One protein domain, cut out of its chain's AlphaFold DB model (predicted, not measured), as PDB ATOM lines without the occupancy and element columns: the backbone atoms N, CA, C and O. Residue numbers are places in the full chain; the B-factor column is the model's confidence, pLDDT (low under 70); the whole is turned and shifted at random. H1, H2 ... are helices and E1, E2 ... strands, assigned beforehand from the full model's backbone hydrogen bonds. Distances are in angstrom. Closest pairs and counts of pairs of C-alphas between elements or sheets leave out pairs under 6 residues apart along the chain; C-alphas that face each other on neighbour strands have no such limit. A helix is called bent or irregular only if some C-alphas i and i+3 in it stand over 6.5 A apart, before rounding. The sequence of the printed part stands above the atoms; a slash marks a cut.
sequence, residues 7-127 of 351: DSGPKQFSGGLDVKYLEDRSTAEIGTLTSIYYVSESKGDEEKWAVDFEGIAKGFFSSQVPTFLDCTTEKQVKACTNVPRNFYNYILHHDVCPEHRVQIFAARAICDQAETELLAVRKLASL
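Overview. This is residues 7 to 127 of the 351 residues of an uncharacterized protein of Cryomyces minteri (UniProt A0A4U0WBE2). What shape do these atoms make? Three long helices, H3, H4 and H5, form an up-and-down bundle, each running against the one before it in the chain, and a small loose lobe of H1, H2 and the short strand E1 sits off one end of it. A long loop joins E1 to H3, and its residues 41 to 50 stick out. What is it built of, and how large is it? The printed part has 121 residues, mostly helix by class, with five named helices and one named strand in the order H1, H2, E1, H3, H4, H5. It is loose, with a radius of gyration of the C-alphas of 18.1 A, and elongated, spanning 60 by 31 by 28 A.

Arrangement. How do the first parts stand? H1, residues 19 to 23, is close to but not clearly touching H2, residues 27 to 34; their closest C-alphas, those of Leu 22 and Ile 30, are 6.4 A apart. E1, residues 37 to 39, pairs with no named strand, but residues 7 to 8 pair antiparallel with its residues 37 to 38. How is the bundle arranged? H3, residues 53 to 68, touches H5, residues 98 to 127, at a shallow tilt of 27 degrees, the same way; their closest C-alphas, those of Glu 54 and Ala 107, are 4.1 A apart. H4, residues 74 to 93, touches H5 as a helical hairpin, at a shallow tilt of 6 degrees, opposite ways; their closest C-alphas, those of Thr 81 and Cys 111, are 5.4 A apart. H3 and H4 are near each other, with 12 pairs of C-alphas within 10 A. What stays apart, and what do the backbones show? H1 and H2 are each apart from H3, H4 and H5. Every O i to N i+4 pair is within hydrogen-bond range in H1 and H2, against 10 of 12 in H3, 14 of 16 in H4 and 21 of 26 in H5.

Along the chain. Where do the named elements begin and end? H1 begins at C-alpha 19, (64.154, 118.983, 343.068), and H5 ends at C-alpha 127, (60.928, 80.333, 299.681). How long are they? From first to last C-alpha, H1 measures 6.2 A, H2 10.5 A, E1 7.2 A, H3 20.3 A, H4 27.0 A and H5 43.6 A. Are the long helices straight? Kinks lie near residue 60 in H3, 32 degrees, near residue 81 in H4, 30 degrees, and near residue 115 in H5, 41 degrees. H5 is irregular, with C-alphas 99 and 102 8.0 A apart.

Size, cuts and confidence. How far does it reach? The two C-alphas farthest apart, those of Lys 20 and Leu 127, are 61.3 A apart. Are there cuts or long links? The printed part has no cut; the link from E1 to H3, 13 residues, is long, and the other links are tight. Where is confidence low? Residues 11 to 19 have a pLDDT under 70, while the mean of the printed part is 85.3.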
ATOM      1  N   ASP A   7      74.269  96.530 332.247       74.69
ATOM      2  CA  ASP A   7      73.359  95.975 333.241       74.69
ATOM      3  C   ASP A   7      72.280  96.994 333.608       74.69
ATOM      4  O   ASP A   7      72.400  98.194 333.368       74.69
ATOM      5  N   SER A   8      71.176  96.497 334.167       76.75
ATOM      6  CA  SER A   8      70.124  97.359 334.696       76.75
ATOM      7  C   SER A   8      69.704  96.875 336.070       76.75
ATOM      8  O   SER A   8      69.559  95.665 336.279       76.75
ATOM      9  N   GLY A   9      69.498  97.810 336.990       74.62
ATOM     10  CA  GLY A   9      69.185  97.529 338.386       74.62
ATOM     11  C   GLY A   9      68.291  98.600 339.007       74.62
ATOM     12  O   GLY A   9      67.827  99.500 338.305       74.62
ATOM     13  N   PRO A  10      68.003  98.498 340.314       72.88
ATOM     14  CA  PRO A  10      67.339  99.580 341.028       72.88
ATOM     15  C   PRO A  10      68.175 100.860 340.922       72.88
ATOM     16  O   PRO A  10      69.398 100.799 340.785       72.88
ATOM     17  N   LYS A  11      67.514 102.020 340.994       69.12
ATOM     18  CA  LYS A  11      68.216 103.307 341.054       69.12
ATOM     19  C   LYS A  11      69.245 103.265 342.179       69.12
ATOM     20  O   LYS A  11      68.916 102.849 343.289       69.12
ATOM     21  N   GLN A  12      70.455 103.742 341.893       63.41
ATOM     22  CA  GLN A  12      71.534 103.831 342.879       63.41
ATOM     23  C   GLN A  12      71.127 104.686 344.095       63.41
ATOM     24  O   GLN A  12      71.602 104.459 345.203       63.41
ATOM     25  N   PHE A  13      70.178 105.609 343.899       65.12
ATOM     26  CA  PHE A  13      69.554 106.417 344.942       65.12
ATOM     27  C   PHE A  13      68.046 106.132 345.002       65.12
ATOM     28  O   PHE A  13      67.284 106.524 344.118       65.12
ATOM     29  N   SER A  14      67.613 105.411 346.040       57.94
ATOM     30  CA  SER A  14      66.206 105.075 346.313       57.94
ATOM     31  C   SER A  14      65.493 106.104 347.203       57.94
ATOM     32  O   SER A  14      64.264 106.143 347.226       57.94
ATOM     33  N   GLY A  15      66.249 106.959 347.904       59.38
ATOM     34  CA  GLY A  15      65.735 108.138 348.602       59.38
ATOM     35  C   GLY A  15      65.594 109.296 347.620       59.38
ATOM     36  O   GLY A  15      66.555 109.610 346.921       59.38
ATOM     37  N   GLY A  16      64.395 109.877 347.529       57.94
ATOM     38  CA  GLY A  16      64.021 110.863 346.514       57.94
ATOM     39  C   GLY A  16      65.106 111.908 346.254       57.94
ATOM     40  O   GLY A  16      65.492 112.646 347.156       57.94
ATOM     41  N   LEU A  17      65.582 111.961 345.008       65.62
ATOM     42  CA  LEU A  17      66.345 113.092 344.492       65.62
ATOM     43  C   LEU A  17      65.404 114.302 344.531       65.62
ATOM     44  O   LEU A  17      64.571 114.462 343.639       65.62
ATOM     45  N   ASP A  18      65.455 115.075 345.617       68.69
ATOM     46  CA  ASP A  18      64.634 116.275 345.768       68.69
ATOM     47  C   ASP A  18      64.979 117.268 344.649       68.69
ATOM     48  O   ASP A  18      66.124 117.331 344.194       68.69
ATOM     49  N   VAL A  19      63.998 118.046 344.195       66.00
ATOM     50  CA  VAL A  19      64.154 118.983 343.068       66.00
ATOM     51  C   VAL A  19      65.313 119.947 343.340       66.00
ATOM     52  O   VAL A  19      66.160 120.139 342.475       66.00
ATOM     53  N   LYS A  20      65.456 120.398 344.594       70.38
ATOM     54  CA  LYS A  20      66.584 121.219 345.068       70.38
ATOM     55  C   LYS A  20      67.951 120.548 344.960       70.38
ATOM     56  O   LYS A  20      68.954 121.221 344.783       70.38
ATOM     57  N   TYR A  21      68.017 119.224 345.087       70.94
ATOM     58  CA  TYR A  21      69.264 118.490 344.892       70.94
ATOM     59  C   TYR A  21      69.630 118.453 343.401       70.94
ATOM     60  O   TYR A  21      70.803 118.473 343.056       70.94
ATOM     61  N   LEU A  22      68.663 118.427 342.486       74.62
ATOM     62  CA  LEU A  22      68.947 118.395 341.048       74.62
ATOM     63  C   LEU A  22      69.178 119.789 340.435       74.62
ATOM     64  O   LEU A  22      69.811 119.865 339.389       74.62
ATOM     65  N   GLU A  23      68.710 120.865 341.078       76.88
ATOM     66  CA  GLU A  23      68.793 122.254 340.584       76.88
ATOM     67  C   GLU A  23      70.225 122.733 340.289       76.88
ATOM     68  O   GLU A  23      70.444 123.397 339.278       76.88
ATOM     69  N   ASP A  24      71.202 122.344 341.113       80.81
ATOM     70  CA  ASP A  24      72.602 122.775 340.970       80.81
ATOM     71  C   ASP A  24      73.460 121.822 340.117       80.81
ATOM     72  O   ASP A  24      74.683 121.969 340.049       80.81
ATOM     73  N   ARG A  25      72.852 120.808 339.489       79.50
ATOM     74  CA  ARG A  25      73.572 119.771 338.737       79.50
ATOM     75  C   ARG A  25      73.461 119.961 337.238       79.50
ATOM     76  O   ARG A  25      72.427 120.344 336.696       79.50
ATOM     77  N   SER A  26      74.536 119.615 336.544       80.69
ATOM     78  CA  SER A  26      74.531 119.539 335.089       80.69
ATOM     79  C   SER A  26      73.564 118.456 334.598       80.69
ATOM     80  O   SER A  26      73.301 117.459 335.274       80.69
ATOM     81  N   THR A  27      73.066 118.602 333.369       76.38
ATOM     82  CA  THR A  27      72.197 117.598 332.732       76.38
ATOM     83  C   THR A  27      72.837 116.204 332.710       76.38
ATOM     84  O   THR A  27      72.135 115.208 332.880       76.38
ATOM     85  N   ALA A  28      74.164 116.129 332.558       72.12
ATOM     86  CA  ALA A  28      74.915 114.878 332.598       72.12
ATOM     87  C   ALA A  28      74.877 114.226 333.990       72.12
ATOM     88  O   ALA A  28      74.554 113.046 334.103       72.12
ATOM     89  N   GLU A  29      75.112 114.995 335.058       75.31
ATOM     90  CA  GLU A  29      75.073 114.496 336.441       75.31
ATOM     91  C   GLU A  29      73.671 114.043 336.854       75.31
ATOM     92  O   GLU A  29      73.518 113.001 337.494       75.31
ATOM     93  N   ILE A  30      72.632 114.785 336.457       78.75
ATOM     94  CA  ILE A  30      71.237 114.374 336.662       78.75
ATOM     95  C   ILE A  30      70.974 113.048 335.932       78.75
ATOM     96  O   ILE A  30      70.362 112.140 336.501       78.75
ATOM     97  N   GLY A  31      71.468 112.908 334.699       75.50
ATOM     98  CA  GLY A  31      71.393 111.670 333.924       75.50
ATOM     99  C   GLY A  31      72.040 110.486 334.645       75.50
ATOM    100  O   GLY A  31      71.405 109.446 334.802       75.50
ATOM    101  N   THR A  32      73.256 110.653 335.166       75.19
ATOM    102  CA  THR A  32      73.962 109.607 335.924       75.19
ATOM    103  C   THR A  32      73.213 109.215 337.198       75.19
ATOM    104  O   THR A  32      73.020 108.029 337.453       75.19
ATOM    105  N   LEU A  33      72.738 110.188 337.981       75.94
ATOM    106  CA  LEU A  33      72.037 109.940 339.249       75.94
ATOM    107  C   LEU A  33      70.680 109.258 339.069       75.94
ATOM    108  O   LEU A  33      70.228 108.515 339.943       75.94
ATOM    109  N   THR A  34      70.006 109.538 337.954       75.56
ATOM    110  CA  THR A  34      68.682 108.985 337.653       75.56
ATOM    111  C   THR A  34      68.736 107.695 336.838       75.56
ATOM    112  O   THR A  34      67.714 107.002 336.755       75.56
ATOM    113  N   SER A  35      69.902 107.350 336.279       78.56
ATOM    114  CA  SER A  35      70.091 106.151 335.468       78.56
ATOM    115  C   SER A  35      69.851 104.876 336.277       78.56
ATOM    116  O   SER A  35      70.302 104.713 337.409       78.56
ATOM    117  N   ILE A  36      69.142 103.938 335.655       81.94
ATOM    118  CA  ILE A  36      69.006 102.550 336.120       81.94
ATOM    119  C   ILE A  36      69.923 101.599 335.346       81.94
ATOM    120  O   ILE A  36      69.905 100.395 335.596       81.94
ATOM    121  N   TYR A  37      70.680 102.138 334.389       80.56
ATOM    122  CA  TYR A  37      71.607 101.421 333.527       80.56
ATOM    123  C   TYR A  37      73.039 101.753 333.932       80.56
ATOM    124  O   TYR A  37      73.375 102.927 334.104       80.56
ATOM    125  N   TYR A  38      73.875 100.730 334.074       75.69
ATOM    126  CA  TYR A  38      75.274 100.888 334.458       75.69
ATOM    127  C   TYR A  38      76.152  99.832 333.785       75.69
ATOM    128  O   TYR A  38      75.695  98.749 333.409       75.69
ATOM    129  N   VAL A  39      77.431 100.161 333.637       75.38
ATOM    130  CA  VAL A  39      78.479  99.229 333.216       75.38
ATOM    131  C   VAL A  39      79.193  98.770 334.484       75.38
ATOM    132  O   VAL A  39      79.588  99.600 335.298       75.38
ATOM    133  N   SER A  40      79.301  97.459 334.705       71.06
ATOM    134  CA  SER A  40      80.018  96.937 335.874       71.06
ATOM    135  C   SER A  40      81.513  97.246 335.772       71.06
ATOM    136  O   SER A  40      82.062  97.226 334.673       71.06
ATOM    137  N   GLU A  41      82.198  97.454 336.899       70.38
ATOM    138  CA  GLU A  41      83.647  97.746 336.917       70.38
ATOM    139  C   GLU A  41      84.469  96.698 336.152       70.38
ATOM    140  O   GLU A  41      85.373  97.033 335.397       70.38
ATOM    141  N   SER A  42      84.076  95.424 336.242       71.06
ATOM    142  CA  SER A  42      84.691  94.315 335.498       71.06
ATOM    143  C   SER A  42      84.610  94.430 333.969       71.06
ATOM    144  O   SER A  42      85.293  93.678 333.276       71.06
ATOM    145  N   LYS A  43      83.759  95.321 333.449       71.94
ATOM    146  CA  LYS A  43      83.541  95.591 332.020       71.94
ATOM    147  C   LYS A  43      84.138  96.921 331.557       71.94
ATOM    148  O   LYS A  43      84.138  97.177 330.361       71.94
ATOM    149  N   GLY A  44      84.627  97.746 332.486       70.12
ATOM    150  CA  GLY A  44      85.419  98.941 332.177       70.12
ATOM    151  C   GLY A  44      86.905  98.642 331.970       70.12
ATOM    152  O   GLY A  44      87.674  99.548 331.685       70.12
ATOM    153  N   ASP A  45      87.314  97.382 332.139       79.25
ATOM    154  CA  ASP A  45      88.680  96.927 331.898       79.25
ATOM    155  C   ASP A  45      88.927  96.771 330.389       79.25
ATOM    156  O   ASP A  45      88.526  95.772 329.784       79.25
ATOM    157  N   GLU A  46      89.579  97.773 329.797       77.50
ATOM    158  CA  GLU A  46      89.910  97.840 328.368       77.50
ATOM    159  C   GLU A  46      90.852  96.710 327.911       77.50
ATOM    160  O   GLU A  46      90.871  96.370 326.728       77.50
ATOM    161  N   GLU A  47      91.592  96.067 328.827       78.50
ATOM    162  CA  GLU A  47      92.408  94.891 328.491       78.50
ATOM    163  C   GLU A  47      91.548  93.639 328.275       78.50
ATOM    164  O   GLU A  47      91.961  92.694 327.597       78.50
ATOM    165  N   LYS A  48      90.341  93.615 328.856       76.94
ATOM    166  CA  LYS A  48      89.411  92.477 328.794       76.94
ATOM    167  C   LYS A  48      88.239  92.709 327.848       76.94
ATOM    168  O   LYS A  48      87.688  91.735 327.332       76.94
ATOM    169  N   TRP A  49      87.841  93.961 327.639       79.12
ATOM    170  CA  TRP A  49      86.665  94.324 326.857       79.12
ATOM    171  C   TRP A  49      86.991  95.415 325.845       79.12
ATOM    172  O   TRP A  49      87.461  96.490 326.197       79.12
ATOM    173  N   ALA A  50      86.668  95.148 324.582       84.62
ATOM    174  CA  ALA A  50      86.766  96.132 323.514       84.62
ATOM    175  C   ALA A  50      85.409  96.807 323.268       84.62
ATOM    176  O   ALA A  50      84.362  96.151 323.268       84.62
ATOM    177  N   VAL A  51      85.436  98.114 323.002       87.31
ATOM    178  CA  VAL A  51      84.267  98.862 322.525       87.31
ATOM    179  C   VAL A  51      84.149  98.682 321.009       87.31
ATOM    180  O   VAL A  51      84.955  99.214 320.248       87.31
ATOM    181  N   ASP A  52      83.129  97.943 320.570       90.50
ATOM    182  CA  ASP A  52      82.874  97.641 319.155       90.50
ATOM    183  C   ASP A  52      81.407  97.922 318.785       90.50
ATOM    184  O   ASP A  52      80.537  97.051 318.858       90.50
ATOM    185  N   PHE A  53      81.109  99.175 318.423       93.44
ATOM    186  CA  PHE A  53      79.746  99.576 318.057       93.44
ATOM    187  C   PHE A  53      79.245  98.851 316.805       93.44
ATOM    188  O   PHE A  53      78.083  98.438 316.772       93.44
ATOM    189  N   GLU A  54      80.092  98.703 315.782       95.19
ATOM    190  CA  GLU A  54      79.717  98.061 314.524       95.19
ATOM    191  C   GLU A  54      79.448  96.568 314.727       95.19
ATOM    192  O   GLU A  54      78.405  96.072 314.296       95.19
ATOM    193  N   GLY A  55      80.338  95.856 315.425       93.12
ATOM    194  CA  GLY A  55      80.172  94.436 315.725       93.12
ATOM    195  C   GLY A  55      78.916  94.157 316.545       93.12
ATOM    196  O   GLY A  55      78.150  93.255 316.196       93.12
ATOM    197  N   ILE A  56      78.639  94.975 317.570       92.38
ATOM    198  CA  ILE A  56      77.395  94.887 318.352       92.38
ATOM    199  C   ILE A  56      76.166  95.121 317.467       92.38
ATOM    200  O   ILE A  56      75.204  94.361 317.564       92.38
ATOM    201  N   ALA A  57      76.178  96.128 316.587       95.00
ATOM    202  CA  ALA A  57      75.061  96.368 315.672       95.00
ATOM    203  C   ALA A  57      74.833  95.165 314.744       95.00
ATOM    204  O   ALA A  57      73.701  94.691 314.621       95.00
ATOM    205  N   LYS A  58      75.908  94.625 314.151       94.94
ATOM    206  CA  LYS A  58      75.857  93.437 313.291       94.94
ATOM    207  C   LYS A  58      75.251  92.252 314.028       94.94
ATOM    208  O   LYS A  58      74.212  91.763 313.601       94.94
ATOM    209  N   GLY A  59      75.823  91.849 315.165       92.25
ATOM    210  CA  GLY A  59      75.319  90.704 315.927       92.25
ATOM    211  C   GLY A  59      73.896  90.907 316.452       92.25
ATOM    212  O   GLY A  59      73.110  89.958 316.512       92.25
ATOM    213  N   PHE A  60      73.515  92.143 316.785       91.88
ATOM    214  CA  PHE A  60      72.169  92.426 317.258       91.88
ATOM    215  C   PHE A  60      71.172  92.150 316.141       91.88
ATOM    216  O   PHE A  60      70.275  91.326 316.309       91.88
ATOM    217  N   PHE A  61      71.358  92.781 314.982       94.06
ATOM    218  CA  PHE A  61      70.429  92.640 313.869       94.06
ATOM    219  C   PHE A  61      70.512  91.272 313.194       94.06
ATOM    220  O   PHE A  61      69.478  90.738 312.821       94.06
ATOM    221  N   SER A  62      71.689  90.664 313.055       92.69
ATOM    222  CA  SER A  62      71.832  89.410 312.311       92.69
ATOM    223  C   SER A  62      71.595  88.146 313.136       92.69
ATOM    224  O   SER A  62      71.308  87.105 312.553       92.69
ATOM    225  N   SER A  63      71.746  88.208 314.464       89.88
ATOM    226  CA  SER A  63      71.578  87.053 315.359       89.88
ATOM    227  C   SER A  63      70.434  87.262 316.353       89.88
ATOM    228  O   SER A  63      69.478  86.481 316.390       89.88
ATOM    229  N   GLN A  64      70.475  88.339 317.145       88.12
ATOM    230  CA  GLN A  64      69.499  88.533 318.225       88.12
ATOM    231  C   GLN A  64      68.092  88.834 317.705       88.12
ATOM    232  O   GLN A  64      67.126  88.268 318.217       88.12
ATOM    233  N   VAL A  65      67.962  89.710 316.707       89.81
ATOM    234  CA  VAL A  65      66.658  90.086 316.152       89.81
ATOM    235  C   VAL A  65      65.945  88.856 315.571       89.81
ATOM    236  O   VAL A  65      64.883  88.543 316.099       89.81
ATOM    237  N   PRO A  66      66.512  88.075 314.627       88.00
ATOM    238  CA  PRO A  66      65.860  86.869 314.109       88.00
ATOM    239  C   PRO A  66      65.498  85.840 315.184       88.00
ATOM    240  O   PRO A  66      64.487  85.153 315.066       88.00
ATOM    241  N   THR A  67      66.308  85.733 316.241       84.44
ATOM    242  CA  THR A  67      66.105  84.733 317.298       84.44
ATOM    243  C   THR A  67      65.009  85.131 318.292       84.44
ATOM    244  O   THR A  67      64.327  84.262 318.837       84.44
ATOM    245  N   PHE A  68      64.853  86.426 318.589       83.06
ATOM    246  CA  PHE A  68      64.025  86.887 319.714       83.06
ATOM    247  C   PHE A  68      62.922  87.872 319.342       83.06
ATOM    248  O   PHE A  68      61.975  88.035 320.112       83.06
ATOM    249  N   LEU A  69      63.043  88.555 318.209       78.56
ATOM    250  CA  LEU A  69      62.078  89.531 317.735       78.56
ATOM    251  C   LEU A  69      61.478  88.990 316.440       78.56
ATOM    252  O   LEU A  69      62.104  89.061 315.388       78.56
ATOM    253  N   ASP A  70      60.256  88.465 316.517       72.62
ATOM    254  CA  ASP A  70      59.508  87.945 315.365       72.62
ATOM    255  C   ASP A  70      59.055  89.091 314.435       72.62
ATOM    256  O   ASP A  70      57.890  89.492 314.375       72.62
ATOM    257  N   CYS A  71      60.029  89.719 313.779       81.44
ATOM    258  CA  CYS A  71      59.856  90.858 312.895       81.44
ATOM    259  C   CYS A  71      59.504  90.352 311.494       81.44
ATOM    260  O   CYS A  71      60.380  90.087 310.673       81.44
ATOM    261  N   THR A  72      58.206  90.225 311.225       82.50
ATOM    262  CA  THR A  72      57.659  89.677 309.973       82.50
ATOM    263  C   THR A  72      57.129  90.751 309.023       82.50
ATOM    264  O   THR A  72      56.836  90.466 307.865       82.50
ATOM    265  N   THR A  73      57.034  92.003 309.479       88.88
ATOM    266  CA  THR A  73      56.497  93.130 308.700       88.88
ATOM    267  C   THR A  73      57.482  94.292 308.584       88.88
ATOM    268  O   THR A  73      58.296  94.532 309.478       88.88
ATOM    269  N   GLU A  74      57.351  95.091 307.519       90.44
ATOM    270  CA  GLU A  74      58.136  96.325 307.306       90.44
ATOM    271  C   GLU A  74      58.031  97.285 308.481       90.44
ATOM    272  O   GLU A  74      59.027  97.854 308.925       90.44
ATOM    273  N   LYS A  75      56.834  97.412 309.059       91.69
ATOM    274  CA  LYS A  75      56.612  98.269 310.221       91.69
ATOM    275  C   LYS A  75      57.409  97.797 311.441       91.69
ATOM    276  O   LYS A  75      57.964  98.634 312.152       91.69
ATOM    277  N   GLN A  76      57.465  96.488 311.691       91.31
ATOM    278  CA  GLN A  76      58.226  95.923 312.810       91.31
ATOM    279  C   GLN A  76      59.731  96.065 312.591       91.31
ATOM    280  O   GLN A  76      60.420  96.534 313.492       91.31
ATOM    281  N   VAL A  77      60.231  95.739 311.394       92.31
ATOM    282  CA  VAL A  77      61.656  95.893 311.063       92.31
ATOM    283  C   VAL A  77      62.087  97.353 311.171       92.31
ATOM    284  O   VAL A  77      63.091  97.652 311.814       92.31
ATOM    285  N   LYS A  78      61.283  98.287 310.659       93.00
ATOM    286  CA  LYS A  78      61.534  99.724 310.798       93.00
ATOM    287  C   LYS A  78      61.521 100.186 312.255       93.00
ATOM    288  O   LYS A  78      62.355 100.990 312.660       93.00
ATOM    289  N   ALA A  79      60.588  99.695 313.070       91.50
ATOM    290  CA  ALA A  79      60.566 100.012 314.498       91.50
ATOM    291  C   ALA A  79      61.812  99.468 315.221       91.50
ATOM    292  O   ALA A  79      62.411 100.180 316.024       91.50
ATOM    293  N   CYS A  80      62.223  98.239 314.896       91.56
ATOM    294  CA  CYS A  80      63.390  97.574 315.468       91.56
ATOM    295  C   CYS A  80      64.701  98.298 315.124       91.56
ATOM    296  O   CYS A  80      65.533  98.500 316.004       91.56
ATOM    297  N   THR A  81      64.869  98.745 313.878       94.75
ATOM    298  CA  THR A  81      66.081  99.448 313.416       94.75
ATOM    299  C   THR A  81      66.131 100.911 313.853       94.75
ATOM    300  O   THR A  81      67.209 101.435 314.134       94.75
ATOM    301  N   ASN A  82      64.979 101.577 313.993       94.69
ATOM    302  CA  ASN A  82      64.927 102.985 314.397       94.69
ATOM    303  C   ASN A  82      65.425 103.242 315.819       94.69
ATOM    304  O   ASN A  82      65.975 104.312 316.072       94.69
ATOM    305  N   VAL A  83      65.237 102.301 316.747       92.44
ATOM    306  CA  VAL A  83      65.683 102.492 318.135       92.44
ATOM    307  C   VAL A  83      67.219 102.598 318.207       92.44
ATOM    308  O   VAL A  83      67.695 103.645 318.654       92.44
ATOM    309  N   PRO A  84      68.011 101.627 317.701       93.81
ATOM    310  CA  PRO A  84      69.466 101.770 317.619       93.81
ATOM    311  C   PRO A  84      69.910 102.951 316.751       93.81
ATOM    312  O   PRO A  84      70.802 103.697 317.145       93.81
ATOM    313  N   ARG A  85      69.247 103.202 315.613       96.38
ATOM    314  CA  ARG A  85      69.573 104.336 314.731       96.38
ATOM    315  C   ARG A  85      69.482 105.680 315.455       96.38
ATOM    316  O   ARG A  85      70.390 106.502 315.346       96.38
ATOM    317  N   ASN A  86      68.407 105.907 316.209       95.81
ATOM    318  CA  ASN A  86      68.225 107.138 316.977       95.81
ATOM    319  C   ASN A  86      69.231 107.251 318.125       95.81
ATOM    320  O   ASN A  86      69.710 108.349 318.394       95.81
ATOM    321  N   PHE A  87      69.595 106.132 318.751       93.94
ATOM    322  CA  PHE A  87      70.661 106.099 319.748       93.94
ATOM    323  C   PHE A  87      72.017 106.516 319.153       93.94
ATOM    324  O   PHE A  87      72.673 107.401 319.696       93.94
ATOM    325  N   TYR A  88      72.407 105.974 317.997       95.88
ATOM    326  CA  TYR A  88      73.648 106.384 317.331       95.88
ATOM    327  C   TYR A  88      73.609 107.847 316.873       95.88
ATOM    328  O   TYR A  88      74.586 108.571 317.049       95.88
ATOM    329  N   ASN A  89      72.471 108.316 316.348       95.88
ATOM    330  CA  ASN A  89      72.292 109.730 316.003       95.88
ATOM    331  C   ASN A  89      72.440 110.637 317.233       95.88
ATOM    332  O   ASN A  89      73.031 111.706 317.124       95.88
ATOM    333  N   TYR A  90      71.929 110.213 318.392       94.19
ATOM    334  CA  TYR A  90      72.079 110.948 319.643       94.19
ATOM    335  C   TYR A  90      73.553 111.069 320.048       94.19
ATOM    336  O   TYR A  90      74.022 112.179 320.293       94.19
ATOM    337  N   ILE A  91      74.300 109.958 320.046       93.31
ATOM    338  CA  ILE A  91      75.737 109.956 320.369       93.31
ATOM    339  C   ILE A  91      76.505 110.914 319.450       93.31
ATOM    340  O   ILE A  91      77.308 111.710 319.928       93.31
ATOM    341  N   LEU A  92      76.235 110.855 318.141       94.25
ATOM    342  CA  LEU A  92      76.898 111.695 317.141       94.25
ATOM    343  C   LEU A  92      76.531 113.177 317.270       94.25
ATOM    344  O   LEU A  92      77.388 114.034 317.091       94.25
ATOM    345  N   HIS A  93      75.265 113.484 317.558       93.88
ATOM    346  CA  HIS A  93      74.786 114.860 317.691       93.88
ATOM    347  C   HIS A  93      75.351 115.553 318.936       93.88
ATOM    348  O   HIS A  93      75.617 116.752 318.907       93.88
ATOM    349  N   HIS A  94      75.526 114.803 320.027       92.19
ATOM    350  CA  HIS A  94      76.007 115.326 321.305       92.19
ATOM    351  C   HIS A  94      77.513 115.136 321.537       92.19
ATOM    352  O   HIS A  94      77.988 115.500 322.606       92.19
ATOM    353  N   ASP A  95      78.240 114.588 320.558       90.56
ATOM    354  CA  ASP A  95      79.687 114.336 320.618       90.56
ATOM    355  C   ASP A  95      80.119 113.580 321.890       90.56
ATOM    356  O   ASP A  95      81.065 113.950 322.579       90.56
ATOM    357  N   VAL A  96      79.365 112.531 322.244       88.31
ATOM    358  CA  VAL A  96      79.514 111.843 323.543       88.31
ATOM    359  C   VAL A  96      80.810 111.026 323.633       88.31
ATOM    360  O   VAL A  96      81.416 110.975 324.698       88.31
ATOM    361  N   CYS A  97      81.220 110.374 322.540       89.44
ATOM    362  CA  CYS A  97      82.451 109.574 322.453       89.44
ATOM    363  C   CYS A  97      83.126 109.743 321.075       89.44
ATOM    364  O   CYS A  97      83.054 108.853 320.212       89.44
ATOM    365  N   PRO A  98      83.741 110.917 320.812       93.19
ATOM    366  CA  PRO A  98      84.371 111.244 319.529       93.19
ATOM    367  C   PRO A  98      85.455 110.246 319.099       93.19
ATOM    368  O   PRO A  98      85.650 110.016 317.904       93.19
ATOM    369  N   GLU A  99      86.129 109.604 320.050       94.00
ATOM    370  CA  GLU A  99      87.138 108.568 319.828       94.00
ATOM    371  C   GLU A  99      86.591 107.346 319.070       94.00
ATOM    372  O   GLU A  99      87.327 106.692 318.330       94.00
ATOM    373  N   HIS A 100      85.282 107.087 319.154       95.06
ATOM    374  CA  HIS A 100      84.609 105.990 318.457       95.06
ATOM    375  C   HIS A 100      83.734 106.458 317.291       95.06
ATOM    376  O   HIS A 100      82.953 105.678 316.742       95.06
ATOM    377  N   ARG A 101      83.867 107.716 316.853       95.81
ATOM    378  CA  ARG A 101      82.998 108.317 315.830       95.81
ATOM    379  C   ARG A 101      82.881 107.468 314.561       95.81
ATOM    380  O   ARG A 101      81.780 107.288 314.048       95.81
ATOM    381  N   VAL A 102      83.995 106.916 314.072       96.94
ATOM    382  CA  VAL A 102      84.025 106.048 312.877       96.94
ATOM    383  C   VAL A 102      83.189 104.782 313.085       96.94
ATOM    384  O   VAL A 102      82.348 104.460 312.250       96.94
ATOM    385  N   GLN A 103      83.366 104.120 314.230       96.25
ATOM    386  CA  GLN A 103      82.620 102.922 314.624       96.25
ATOM    387  C   GLN A 103      81.114 103.200 314.754       96.25
ATOM    388  O   GLN A 103      80.288 102.401 314.322       96.25
ATOM    389  N   ILE A 104      80.731 104.367 315.278       96.81
ATOM    390  CA  ILE A 104      79.320 104.754 315.424       96.81
ATOM    391  C   ILE A 104      78.669 105.027 314.061       96.81
ATOM    392  O   ILE A 104      77.523 104.633 313.838       96.81
ATOM    393  N   PHE A 105      79.383 105.659 313.122       97.50
ATOM    394  CA  PHE A 105      78.888 105.807 311.748       97.50
ATOM    395  C   PHE A 105      78.707 104.457 311.057       97.50
ATOM    396  O   PHE A 105      77.691 104.259 310.389       97.50
ATOM    397  N   ALA A 106      79.648 103.528 311.244       97.56
ATOM    398  CA  ALA A 106      79.534 102.175 310.716       97.56
ATOM    399  C   ALA A 106      78.322 101.441 311.320       97.56
ATOM    400  O   ALA A 106      77.473 100.947 310.582       97.56
ATOM    401  N   ALA A 107      78.145 101.477 312.643       97.19
ATOM    402  CA  ALA A 107      76.988 100.897 313.330       97.19
ATOM    403  C   ALA A 107      75.642 101.487 312.863       97.19
ATOM    404  O   ALA A 107      74.659 100.765 312.669       97.19
ATOM    405  N   ARG A 108      75.595 102.802 312.620       97.19
ATOM    406  CA  ARG A 108      74.427 103.473 312.034       97.19
ATOM    407  C   ARG A 108      74.133 102.962 310.622       97.19
ATOM    408  O   ARG A 108      72.970 102.718 310.320       97.19
ATOM    409  N   ALA A 109      75.153 102.766 309.785       97.19
ATOM    410  CA  ALA A 109      74.980 102.210 308.442       97.19
ATOM    411  C   ALA A 109      74.430 100.771 308.477       97.19
ATOM    412  O   ALA A 109      73.579 100.423 307.660       97.19
ATOM    413  N   ILE A 110      74.818  99.965 309.475       97.81
ATOM    414  CA  ILE A 110      74.241  98.627 309.683       97.81
ATOM    415  C   ILE A 110      72.738  98.690 309.980       97.81
ATOM    416  O   ILE A 110      72.005  97.805 309.553       97.81
ATOM    417  N   CYS A 111      72.236  99.739 310.644       97.00
ATOM    418  CA  CYS A 111      70.789  99.898 310.849       97.00
ATOM    419  C   CYS A 111      70.043 100.036 309.513       97.00
ATOM    420  O   CYS A 111      68.968  99.460 309.345       97.00
ATOM    421  N   ASP A 112      70.614 100.789 308.570       95.00
ATOM    422  CA  ASP A 112      70.038 101.003 307.238       95.00
ATOM    423  C   ASP A 112      70.077  99.710 306.414       95.00
ATOM    424  O   ASP A 112      69.073  99.332 305.812       95.00
ATOM    425  N   GLN A 113      71.189  98.975 306.479       95.50
ATOM    426  CA  GLN A 113      71.328  97.670 305.834       95.50
ATOM    427  C   GLN A 113      70.386  96.608 306.432       95.50
ATOM    428  O   GLN A 113      69.779  95.817 305.708       95.50
ATOM    429  N   ALA A 114      70.207  96.598 307.754       95.31
ATOM    430  CA  ALA A 114      69.280  95.698 308.432       95.31
ATOM    431  C   ALA A 114      67.822  95.977 308.037       95.31
ATOM    432  O   ALA A 114      67.045  95.039 307.863       95.31
ATOM    433  N   GLU A 115      67.447  97.245 307.849       93.31
ATOM    434  CA  GLU A 115      66.094  97.613 307.416       93.31
ATOM    435  C   GLU A 115      65.756  97.031 306.034       93.31
ATOM    436  O   GLU A 115      64.614  96.629 305.810       93.31
ATOM    437  N   THR A 116      66.749  96.907 305.147       91.44
ATOM    438  CA  THR A 116      66.583  96.291 303.824       91.44
ATOM    439  C   THR A 116      66.677  94.765 303.845       91.44
ATOM    440  O   THR A 116      65.855  94.089 303.225       91.44
ATOM    441  N   GLU A 117      67.658  94.196 304.551       94.31
ATOM    442  CA  GLU A 117      67.978  92.768 304.434       94.31
ATOM    443  C   GLU A 117      67.120  91.866 305.330       94.31
ATOM    444  O   GLU A 117      66.824  90.740 304.933       94.31
ATOM    445  N   LEU A 118      66.670  92.326 306.507       93.06
ATOM    446  CA  LEU A 118      65.999  91.452 307.484       93.06
ATOM    447  C   LEU A 118      64.723  90.807 306.933       93.06
ATOM    448  O   LEU A 118      64.498  89.608 307.108       93.06
ATOM    449  N   LEU A 119      63.896  91.583 306.230       91.06
ATOM    450  CA  LEU A 119      62.697  91.039 305.594       91.06
ATOM    451  C   LEU A 119      63.014  90.181 304.379       91.06
ATOM    452  O   LEU A 119      62.337  89.178 304.159       91.06
ATOM    453  N   ALA A 120      64.007  90.580 303.586       91.62
ATOM    454  CA  ALA A 120      64.406  89.841 302.398       91.62
ATOM    455  C   ALA A 120      64.897  88.439 302.784       91.62
ATOM    456  O   ALA A 120      64.406  87.448 302.249       91.62
ATOM    457  N   VAL A 121      65.757  88.348 303.802       92.75
ATOM    458  CA  VAL A 121      66.248  87.089 304.373       92.75
ATOM    459  C   VAL A 121      65.106  86.246 304.937       92.75
ATOM    460  O   VAL A 121      65.050  85.047 304.672       92.75
ATOM    461  N   ARG A 122      64.154  86.849 305.663       89.00
ATOM    462  CA  ARG A 122      63.011  86.106 306.213       89.00
ATOM    463  C   ARG A 122      62.128  85.504 305.120       89.00
ATOM    464  O   ARG A 122      61.725  84.350 305.257       89.00
ATOM    465  N   LYS A 123      61.849  86.270 304.059       89.44
ATOM    466  CA  LYS A 123      61.104  85.804 302.877       89.44
ATOM    467  C   LYS A 123      61.874  84.717 302.132       89.44
ATOM    468  O   LYS A 123      61.297  83.702 301.764       89.44
ATOM    469  N   LEU A 124      63.181  84.892 301.945       92.12
ATOM    470  CA  LEU A 124      64.032  83.878 301.326       92.12
ATOM    471  C   LEU A 124      64.026  82.571 302.114       92.12
ATOM    472  O   LEU A 124      63.901  81.516 301.509       92.12
ATOM    473  N   ALA A 125      64.094  82.628 303.445       90.19
ATOM    474  CA  ALA A 125      64.081  81.438 304.290       90.19
ATOM    475  C   ALA A 125      62.805  80.591 304.136       90.19
ATOM    476  O   ALA A 125      62.863  79.384 304.331       90.19
ATOM    477  N   SER A 126      61.663  81.194 303.780       87.81
ATOM    478  CA  SER A 126      60.424  80.453 303.490       87.81
ATOM    479  C   SER A 126      60.287  80.002 302.036       87.81
ATOM    480  O   SER A 126      59.452  79.154 301.741       87.81
ATOM    481  N   LEU A 127      61.051  80.592 301.116       90.62
ATOM    482  CA  LEU A 127      60.928  80.333 299.681       90.62
ATOM    483  C   LEU A 127      62.035  79.426 299.128       90.62
ATOM    484  O   LEU A 127      61.837  78.756 298.115       90.62
TER     485      LEU A 127